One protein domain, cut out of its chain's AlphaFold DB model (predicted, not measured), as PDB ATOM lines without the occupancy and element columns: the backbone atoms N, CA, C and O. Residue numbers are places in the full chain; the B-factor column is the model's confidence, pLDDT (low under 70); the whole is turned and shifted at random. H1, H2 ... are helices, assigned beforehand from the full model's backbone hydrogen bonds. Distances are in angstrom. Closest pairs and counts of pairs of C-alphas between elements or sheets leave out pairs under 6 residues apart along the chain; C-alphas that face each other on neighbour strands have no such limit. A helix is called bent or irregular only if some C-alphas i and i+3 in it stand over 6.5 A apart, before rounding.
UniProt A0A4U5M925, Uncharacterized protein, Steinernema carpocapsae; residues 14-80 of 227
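Overview. This is residues 14 to 80 of the 227 residues of an uncharacterized protein of Steinernema carpocapsae (UniProt A0A4U5M925). Picture one long helix, H3, with a long winding stretch of chain packed along it: the stretch passes H3 near residues 25 to 29, makes a wide loop through residues 35 to 45 and leads into the short helix H2, which folds back into H3 at a tight turn. At the far end of the whole, residues 14 to 19, with the small helix H1, stick out free. The printed part has 67 residues, with three named helices in the order H1, H2, H3 and no named strand; the class is all helix. It is loose, with a radius of gyration of the C-alphas of 13.8 A, and its C-alphas span 45 by 21 by 16 A along their three main axes.

Arrangement. Start at residues 14 to 18, which are H1. It stands free: residues 14 to 19 have no C-alpha 8 or more places away along the chain within 10 A. Go on through residues 19 to 46, which belong to no named element, and you reach H2 at residues 47 to 52; H1 and H2 are apart. Two residues later H3 begins, residues 55 to 80. H2 and H3 are close but not clearly touching, with 2 pairs of C-alphas within 8 A; look at the closest, those of Gln 50 and Cys 58, 6.1 A apart. Their lines stand at a steep tilt of 40 degrees, and they run opposite ways. H1 and H3 are apart. In H1, H2 and H3 every O i to N i+4 pair is within hydrogen-bond range.

Along the chain. Find C-alpha 14 at (6.423, -4.966, 57.692), where H1 begins; it ends at Arg 18. H2 runs from Leu 47, with its C-alpha at (5.478, -39.259, 43.529), to Glu 52, 8.7 A from first to last C-alpha. From C-alpha 55 at (16.287, -44.960, 41.918), H3 runs 35.5 A to C-alpha 80 at (18.074, -9.735, 46.294), and y rises from one value to the other. H3 is neither bent nor irregular, but only just: C-alphas 77 and 80 are 6.4 A apart.

Size, cuts and confidence. The two C-alphas farthest apart are those of Glu 14 and Pro 54, 45.9 A, while those of Glu 14 and Phe 80, the first and last printed, are 17.0 A apart. The printed part has no cut. The link from H1 to H2, 28 residues, is long, and the link from H2 to H3 is tight. The mean pLDDT of the printed part is 86.6, and no printed residue is under 70.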
ATOM      1  N   GLU A  14       6.088  -3.740  56.971       78.50
ATOM      2  CA  GLU A  14       6.423  -4.966  57.692       78.50
ATOM      3  C   GLU A  14       6.045  -6.217  56.895       78.50
ATOM      4  O   GLU A  14       6.819  -7.174  56.849       78.50
ATOM      5  N   GLN A  15       4.895  -6.205  56.218       79.56
ATOM      6  CA  GLN A  15       4.482  -7.271  55.310       79.56
ATOM      7  C   GLN A  15       5.413  -7.349  54.103       79.56
ATOM      8  O   GLN A  15       5.828  -8.452  53.739       79.56
ATOM      9  N   ALA A  16       5.795  -6.202  53.533       79.00
ATOM     10  CA  ALA A  16       6.740  -6.156  52.422       79.00
ATOM     11  C   ALA A  16       8.100  -6.768  52.800       79.00
ATOM     12  O   ALA A  16       8.693  -7.502  52.011       79.00
ATOM     13  N   LEU A  17       8.597  -6.516  54.014       80.94
ATOM     14  CA  LEU A  17       9.870  -7.068  54.488       80.94
ATOM     15  C   LEU A  17       9.786  -8.549  54.881       80.94
ATOM     16  O   LEU A  17      10.757  -9.275  54.678       80.94
ATOM     17  N   ARG A  18       8.655  -9.007  55.433       78.31
ATOM     18  CA  ARG A  18       8.478 -10.406  55.862       78.31
ATOM     19  C   ARG A  18       8.226 -11.369  54.706       78.31
ATOM     20  O   ARG A  18       8.660 -12.515  54.786       78.31
ATOM     21  N   PHE A  19       7.543 -10.924  53.652       75.25
ATOM     22  CA  PHE A  19       7.111 -11.797  52.557       75.25
ATOM     23  C   PHE A  19       7.545 -11.288  51.172       75.25
ATOM     24  O   PHE A  19       6.691 -11.059  50.309       75.25
ATOM     25  N   PRO A  20       8.856 -11.118  50.918       75.00
ATOM     26  CA  PRO A  20       9.325 -10.763  49.587       75.00
ATOM     27  C   PRO A  20       9.104 -11.921  48.601       75.00
ATOM     28  O   PRO A  20       9.535 -13.049  48.850       75.00
ATOM     29  N   ASP A  21       8.473 -11.645  47.456       79.81
ATOM     30  CA  ASP A  21       8.314 -12.619  46.368       79.81
ATOM     31  C   ASP A  21       9.294 -12.329  45.222       79.81
ATOM     32  O   ASP A  21       9.057 -11.491  44.345       79.81
ATOM     33  N   PHE A  22      10.411 -13.059  45.221       79.38
ATOM     34  CA  PHE A  22      11.442 -12.982  44.182       79.38
ATOM     35  C   PHE A  22      11.160 -13.876  42.962       79.38
ATOM     36  O   PHE A  22      12.006 -13.982  42.071       79.38
ATOM     37  N   GLY A  23       9.981 -14.504  42.894       78.50
ATOM     38  CA  GLY A  23       9.571 -15.346  41.778       78.50
ATOM     39  C   GLY A  23      10.133 -16.776  41.813       78.50
ATOM     40  O   GLY A  23      10.744 -17.203  42.797       78.50
ATOM     41  N   PRO A  24       9.879 -17.564  40.747       82.69
ATOM     42  CA  PRO A  24      10.320 -18.953  40.670       82.69
ATOM     43  C   PRO A  24      11.846 -19.059  40.575       82.69
ATOM     44  O   PRO A  24      12.510 -18.197  40.000       82.69
ATOM     45  N   ASN A  25      12.397 -20.149  41.114       86.62
ATOM     46  CA  ASN A  25      13.828 -20.436  41.059       86.62
ATOM     47  C   ASN A  25      14.278 -20.678  39.597       86.62
ATOM     48  O   ASN A  25      13.904 -21.700  39.024       86.62
ATOM     49  N   PRO A  26      15.121 -19.810  39.001       86.94
ATOM     50  CA  PRO A  26      15.559 -19.945  37.609       86.94
ATOM     51  C   PRO A  26      16.616 -21.036  37.399       86.94
ATOM     52  O   PRO A  26      16.980 -21.327  36.267       86.94
ATOM     53  N   TYR A  27      17.176 -21.586  38.478       88.25
ATOM     54  CA  TYR A  27      18.165 -22.661  38.421       88.25
ATOM     55  C   TYR A  27      17.525 -24.045  38.521       88.25
ATOM     56  O   TYR A  27      18.252 -25.036  38.469       88.25
ATOM     57  N   MET A  28      16.207 -24.114  38.737       89.38
ATOM     58  CA  MET A  28      15.510 -25.378  38.921       89.38
ATOM     59  C   MET A  28      15.593 -26.196  37.625       89.38
ATOM     60  O   MET A  28      15.231 -25.668  36.572       89.38
ATOM     61  N   PRO A  29      16.084 -27.447  37.671       88.00
ATOM     62  CA  PRO A  29      16.011 -28.323  36.514       88.00
ATOM     63  C   PRO A  29      14.553 -28.678  36.217       88.00
ATOM     64  O   PRO A  29      13.692 -28.610  37.096       88.00
ATOM     65  N   GLU A  30      14.291 -29.098  34.986       87.62
ATOM     66  CA  GLU A  30      13.004 -29.687  34.635       87.62
ATOM     67  C   GLU A  30      12.811 -30.986  35.419       87.62
ATOM     68  O   GLU A  30      13.709 -31.831  35.494       87.62
ATOM     69  N   ILE A  31      11.646 -31.114  36.050       87.75
ATOM     70  CA  ILE A  31      11.286 -32.283  36.844       87.75
ATOM     71  C   ILE A  31      10.288 -33.091  36.014       87.75
ATOM     72  O   ILE A  31       9.178 -32.605  35.775       87.75
ATOM     73  N   PRO A  32      10.650 -34.305  35.565       86.62
ATOM     74  CA  PRO A  32       9.748 -35.157  34.804       86.62
ATOM     75  C   PRO A  32       8.462 -35.424  35.582       86.62
ATOM     76  O   PRO A  32       8.505 -35.636  36.795       86.62
ATOM     77  N   PHE A  33       7.323 -35.423  34.888       86.62
ATOM     78  CA  PHE A  33       5.995 -35.710  35.456       86.62
ATOM     79  C   PHE A  33       5.522 -34.729  36.541       86.62
ATOM     80  O   PHE A  33       4.498 -34.962  37.189       86.62
ATOM     81  N   ALA A  34       6.235 -33.617  36.739       85.56
ATOM     82  CA  ALA A  34       5.772 -32.532  37.583       85.56
ATOM     83  C   ALA A  34       4.575 -31.829  36.934       85.56
ATOM     84  O   ALA A  34       4.552 -31.575  35.729       85.56
ATOM     85  N   SER A  35       3.576 -31.486  37.745       82.75
ATOM     86  CA  SER A  35       2.482 -30.636  37.283       82.75
ATOM     87  C   SER A  35       2.985 -29.215  37.014       82.75
ATOM     88  O   SER A  35       3.975 -28.770  37.597       82.75
ATOM     89  N   SER A  36       2.263 -28.457  36.186       78.75
ATOM     90  CA  SER A  36       2.595 -27.055  35.875       78.75
ATOM     91  C   SER A  36       2.683 -26.151  37.113       78.75
ATOM     92  O   SER A  36       3.357 -25.124  37.088       78.75
ATOM     93  N   ASN A  37       2.013 -26.538  38.201       80.81
ATOM     94  CA  ASN A  37       1.976 -25.801  39.464       80.81
ATOM     95  C   ASN A  37       2.923 -26.376  40.524       80.81
ATOM     96  O   ASN A  37       2.942 -25.888  41.656       80.81
ATOM     97  N   PHE A  38       3.692 -27.416  40.193       82.50
ATOM     98  CA  PHE A  38       4.594 -28.043  41.142       82.50
ATOM     99  C   PHE A  38       5.684 -27.061  41.581       82.50
ATOM    100  O   PHE A  38       6.393 -26.462  40.772       82.50
ATOM    101  N   ARG A  39       5.833 -26.919  42.898       81.44
ATOM    102  CA  ARG A  39       6.914 -26.163  43.523       81.44
ATOM    103  C   ARG A  39       7.718 -27.112  44.386       81.44
ATOM    104  O   ARG A  39       7.189 -27.691  45.326       81.44
ATOM    105  N   PHE A  40       8.998 -27.232  44.064       83.44
ATOM    106  CA  PHE A  40       9.923 -28.025  44.856       83.44
ATOM    107  C   PHE A  40      10.088 -27.403  46.251       83.44
ATOM    108  O   PHE A  40      10.440 -26.228  46.375       83.44
ATOM    109  N   ASP A  41       9.830 -28.201  47.281       80.81
ATOM    110  CA  ASP A  41       9.866 -27.815  48.698       80.81
ATOM    111  C   ASP A  41      11.281 -27.876  49.303       80.81
ATOM    112  O   ASP A  41      11.520 -27.348  50.387       80.81
ATOM    113  N   GLY A  42      12.239 -28.468  48.586       79.75
ATOM    114  CA  GLY A  42      13.608 -28.690  49.054       79.75
ATOM    115  C   GLY A  42      13.926 -30.153  49.358       79.75
ATOM    116  O   GLY A  42      15.104 -30.502  49.459       79.75
ATOM    117  N   VAL A  43      12.906 -31.008  49.466       82.75
ATOM    118  CA  VAL A  43      13.040 -32.364  50.009       82.75
ATOM    119  C   VAL A  43      12.458 -33.410  49.068       82.75
ATOM    120  O   VAL A  43      13.108 -34.426  48.835       82.75
ATOM    121  N   ASN A  44      11.286 -33.164  48.484       83.81
ATOM    122  CA  ASN A  44      10.515 -34.199  47.808       83.81
ATOM    123  C   ASN A  44      10.336 -33.914  46.317       83.81
ATOM    124  O   ASN A  44       9.939 -32.824  45.900       83.81
ATOM    125  N   LEU A  45      10.595 -34.937  45.502       87.56
ATOM    126  CA  LEU A  45      10.171 -34.968  44.104       87.56
ATOM    127  C   LEU A  45       8.715 -35.455  44.008       87.56
ATOM    128  O   LEU A  45       8.248 -36.138  44.923       87.56
ATOM    129  N   PRO A  46       7.987 -35.146  42.923       88.56
ATOM    130  CA  PRO A  46       6.647 -35.683  42.712       88.56
ATOM    131  C   PRO A  46       6.640 -37.216  42.782       88.56
ATOM    132  O   PRO A  46       7.561 -37.866  42.296       88.56
ATOM    133  N   LEU A  47       5.581 -37.802  43.349       85.00
ATOM    134  CA  LEU A  47       5.478 -39.259  43.529       85.00
ATOM    135  C   LEU A  47       5.644 -40.026  42.211       85.00
ATOM    136  O   LEU A  47       6.386 -40.998  42.164       85.00
ATOM    137  N   ARG A  48       5.038 -39.545  41.117       85.62
ATOM    138  CA  ARG A  48       5.209 -40.153  39.785       85.62
ATOM    139  C   ARG A  48       6.666 -40.183  39.336       85.62
ATOM    140  O   ARG A  48       7.133 -41.205  38.861       85.62
ATOM    141  N   THR A  49       7.405 -39.101  39.571       83.44
ATOM    142  CA  THR A  49       8.846 -39.027  39.298       83.44
ATOM    143  C   THR A  49       9.620 -40.080  40.093       83.44
ATOM    144  O   THR A  49      10.572 -40.643  39.577       83.44
ATOM    145  N   GLN A  50       9.215 -40.376  41.329       85.31
ATOM    146  CA  GLN A  50       9.877 -41.390  42.156       85.31
ATOM    147  C   GLN A  50       9.543 -42.825  41.725       85.31
ATOM    148  O   GLN A  50      10.376 -43.707  41.896       85.31
ATOM    149  N   CYS A  51       8.343 -43.061  41.185       86.44
ATOM    150  CA  CYS A  51       7.900 -44.386  40.749       86.44
ATOM    151  C   CYS A  51       8.351 -44.744  39.325       86.44
ATOM    152  O   CYS A  51       8.570 -45.917  39.042       86.44
ATOM    153  N   GLU A  52       8.438 -43.761  38.425       88.69
ATOM    154  CA  GLU A  52       8.706 -43.994  36.999       88.69
ATOM    155  C   GLU A  52      10.198 -43.929  36.642       88.69
ATOM    156  O   GLU A  52      10.609 -44.506  35.636       88.69
ATOM    157  N   LEU A  53      11.025 -43.252  37.448       87.44
ATOM    158  CA  LEU A  53      12.469 -43.172  37.216       87.44
ATOM    159  C   LEU A  53      13.233 -44.233  38.016       87.44
ATOM    160  O   LEU A  53      12.865 -44.527  39.156       87.44
ATOM    161  N   PRO A  54      14.360 -44.736  37.481       91.06
ATOM    162  CA  PRO A  54      15.300 -45.535  38.254       91.06
ATOM    163  C   PRO A  54      15.740 -44.798  39.525       91.06
ATOM    164  O   PRO A  54      15.936 -43.579  39.525       91.06
ATOM    165  N   GLU A  55      15.958 -45.542  40.610       89.69
ATOM    166  CA  GLU A  55      16.287 -44.960  41.918       89.69
ATOM    167  C   GLU A  55      17.549 -44.074  41.867       89.69
ATOM    168  O   GLU A  55      17.608 -43.015  42.497       89.69
ATOM    169  N   GLU A  56      18.550 -44.466  41.073       90.81
ATOM    170  CA  GLU A  56      19.780 -43.693  40.874       90.81
ATOM    171  C   GLU A  56      19.525 -42.347  40.187       90.81
ATOM    172  O   GLU A  56      20.048 -41.312  40.619       90.81
ATOM    173  N   GLU A  57      18.674 -42.328  39.160       90.25
ATOM    174  CA  GLU A  57      18.306 -41.111  38.436       90.25
ATOM    175  C   GLU A  57      17.456 -40.181  39.299       90.25
ATOM    176  O   GLU A  57      17.679 -38.967  39.307       90.25
ATOM    177  N   CYS A  58      16.541 -40.745  40.091       89.44
ATOM    178  CA  CYS A  58      15.737 -40.008  41.059       89.44
ATOM    179  C   CYS A  58      16.629 -39.331  42.117       89.44
ATOM    180  O   CYS A  58      16.529 -38.120  42.345       89.44
ATOM    181  N   LYS A  59      17.598 -40.064  42.687       90.56
ATOM    182  CA  LYS A  59      18.598 -39.508  43.620       90.56
ATOM    183  C   LYS A  59      19.452 -38.423  42.961       90.56
ATOM    184  O   LYS A  59      19.712 -37.379  43.568       90.56
ATOM    185  N   ALA A  60      19.894 -38.633  41.722       92.06
ATOM    186  CA  ALA A  60      20.675 -37.647  40.979       92.06
ATOM    187  C   ALA A  60      19.864 -36.377  40.666       92.06
ATOM    188  O   ALA A  60      20.388 -35.262  40.769       92.06
ATOM    189  N   LEU A  61      18.586 -36.517  40.306       91.69
ATOM    190  CA  LEU A  61      17.666 -35.403  40.090       91.69
ATOM    191  C   LEU A  61      17.430 -34.626  41.388       91.69
ATOM    192  O   LEU A  61      17.614 -33.410  41.397       91.69
ATOM    193  N   LEU A  62      17.155 -35.316  42.497       91.81
ATOM    194  CA  LEU A  62      16.969 -34.689  43.804       91.81
ATOM    195  C   LEU A  62      18.194 -33.858  44.208       91.81
ATOM    196  O   LEU A  62      18.061 -32.694  44.588       91.81
ATOM    197  N   ARG A  63      19.406 -34.404  44.040       92.81
ATOM    198  CA  ARG A  63      20.660 -33.673  44.297       92.81
ATOM    199  C   ARG A  63      20.791 -32.419  43.429       92.81
ATOM    200  O   ARG A  63      21.277 -31.393  43.907       92.81
ATOM    201  N   ARG A  64      20.377 -32.471  42.157       92.62
ATOM    202  CA  ARG A  64      20.374 -31.299  41.260       92.62
ATOM    203  C   ARG A  64      19.368 -30.244  41.724       92.62
ATOM    204  O   ARG A  64      19.745 -29.077  41.824       92.62
ATOM    205  N   CYS A  65      18.147 -30.645  42.081       92.31
ATOM    206  CA  CYS A  65      17.117 -29.758  42.630       92.31
ATOM    207  C   CYS A  65      17.574 -29.089  43.935       92.31
ATOM    208  O   CYS A  65      17.460 -27.874  44.081       92.31
ATOM    209  N   GLN A  66      18.182 -29.846  44.852       93.31
ATOM    210  CA  GLN A  66      18.737 -29.314  46.100       93.31
ATOM    211  C   GLN A  66      19.858 -28.302  45.846       93.31
ATOM    212  O   GLN A  66      19.832 -27.201  46.395       93.31
ATOM    213  N   LYS A  67      20.815 -28.616  44.963       93.75
ATOM    214  CA  LYS A  67      21.880 -27.674  44.577       93.75
ATOM    215  C   LYS A  67      21.310 -26.393  43.966       93.75
ATOM    216  O   LYS A  67      21.760 -25.298  44.307       93.75
ATOM    217  N   ALA A  68      20.312 -26.513  43.090       92.88
ATOM    218  CA  ALA A  68      19.612 -25.372  42.511       92.88
ATOM    219  C   ALA A  68      18.896 -24.533  43.579       92.88
ATOM    220  O   ALA A  68      18.948 -23.301  43.529       92.88
ATOM    221  N   GLN A  69      18.266 -25.177  44.562       90.69
ATOM    222  CA  GLN A  69      17.588 -24.506  45.667       90.69
ATOM    223  C   GLN A  69      18.571 -23.757  46.565       90.69
ATOM    224  O   GLN A  69      18.371 -22.574  46.822       90.69
ATOM    225  N   ILE A  70      19.673 -24.390  46.971       92.12
ATOM    226  CA  ILE A  70      20.725 -23.750  47.775       92.12
ATOM    227  C   ILE A  70      21.305 -22.544  47.031       92.12
ATOM    228  O   ILE A  70      21.423 -21.458  47.596       92.12
ATOM    229  N   LYS A  71      21.614 -22.700  45.738       93.06
ATOM    230  CA  LYS A  71      22.125 -21.609  44.897       93.06
ATOM    231  C   LYS A  71      21.143 -20.441  44.812       93.06
ATOM    232  O   LYS A  71      21.558 -19.282  44.840       93.06
ATOM    233  N   TRP A  72      19.850 -20.734  44.704       90.81
ATOM    234  CA  TRP A  72      18.809 -19.715  44.666       90.81
ATOM    235  C   TRP A  72      18.651 -18.992  45.996       90.81
ATOM    236  O   TRP A  72      18.689 -17.765  46.014       90.81
ATOM    237  N   GLN A  73      18.578 -19.734  47.099       90.00
ATOM    238  CA  GLN A  73      18.503 -19.172  48.448       90.00
ATOM    239  C   GLN A  73      19.719 -18.300  48.760       90.00
ATOM    240  O   GLN A  73      19.569 -17.182  49.242       90.00
ATOM    241  N   HIS A  74      20.918 -18.755  48.392       92.81
ATOM    242  CA  HIS A  74      22.136 -17.965  48.527       92.81
ATOM    243  C   HIS A  74      22.066 -16.661  47.724       92.81
ATOM    244  O   HIS A  74      22.449 -15.602  48.213       92.81
ATOM    245  N   LYS A  75      21.546 -16.693  46.494       90.75
ATOM    246  CA  LYS A  75      21.378 -15.482  45.680       90.75
ATOM    247  C   LYS A  75      20.317 -14.538  46.254       90.75
ATOM    248  O   LYS A  75      20.501 -13.320  46.208       90.75
ATOM    249  N   ILE A  76      19.229 -15.088  46.795       89.44
ATOM    250  CA  ILE A  76      18.209 -14.313  47.503       89.44
ATOM    251  C   ILE A  76      18.841 -13.599  48.692       89.44
ATOM    252  O   ILE A  76      18.745 -12.378  48.772       89.44
ATOM    253  N   SER A  77      19.532 -14.325  49.570       90.88
ATOM    254  CA  SER A  77      20.086 -13.755  50.797       90.88
ATOM    255  C   SER A  77      21.205 -12.746  50.538       90.88
ATOM    256  O   SER A  77      21.243 -11.702  51.182       90.88
ATOM    257  N   THR A  78      22.090 -13.014  49.577       90.75
ATOM    258  CA  THR A  78      23.260 -12.157  49.313       90.75
ATOM    259  C   THR A  78      22.955 -10.947  48.444       90.75
ATOM    260  O   THR A  78      23.524  -9.881  48.664       90.75
ATOM    261  N   LYS A  79      22.081 -11.090  47.441       89.62
ATOM    262  CA  LYS A  79      21.869 -10.052  46.424       89.62
ATOM    263  C   LYS A  79      20.479  -9.441  46.490       89.62
ATOM    264  O   LYS A  79      20.354  -8.219  46.533       89.62
ATOM    265  N   PHE A  80      19.431 -10.261  46.465       88.62
ATOM    266  CA  PHE A  80      18.074  -9.735  46.294       88.62
ATOM    267  C   PHE A  80      17.491  -9.144  47.572       88.62
ATOM    268  O   PHE A  80      16.934  -8.053  47.521       88.62
TER     269      PHE A  80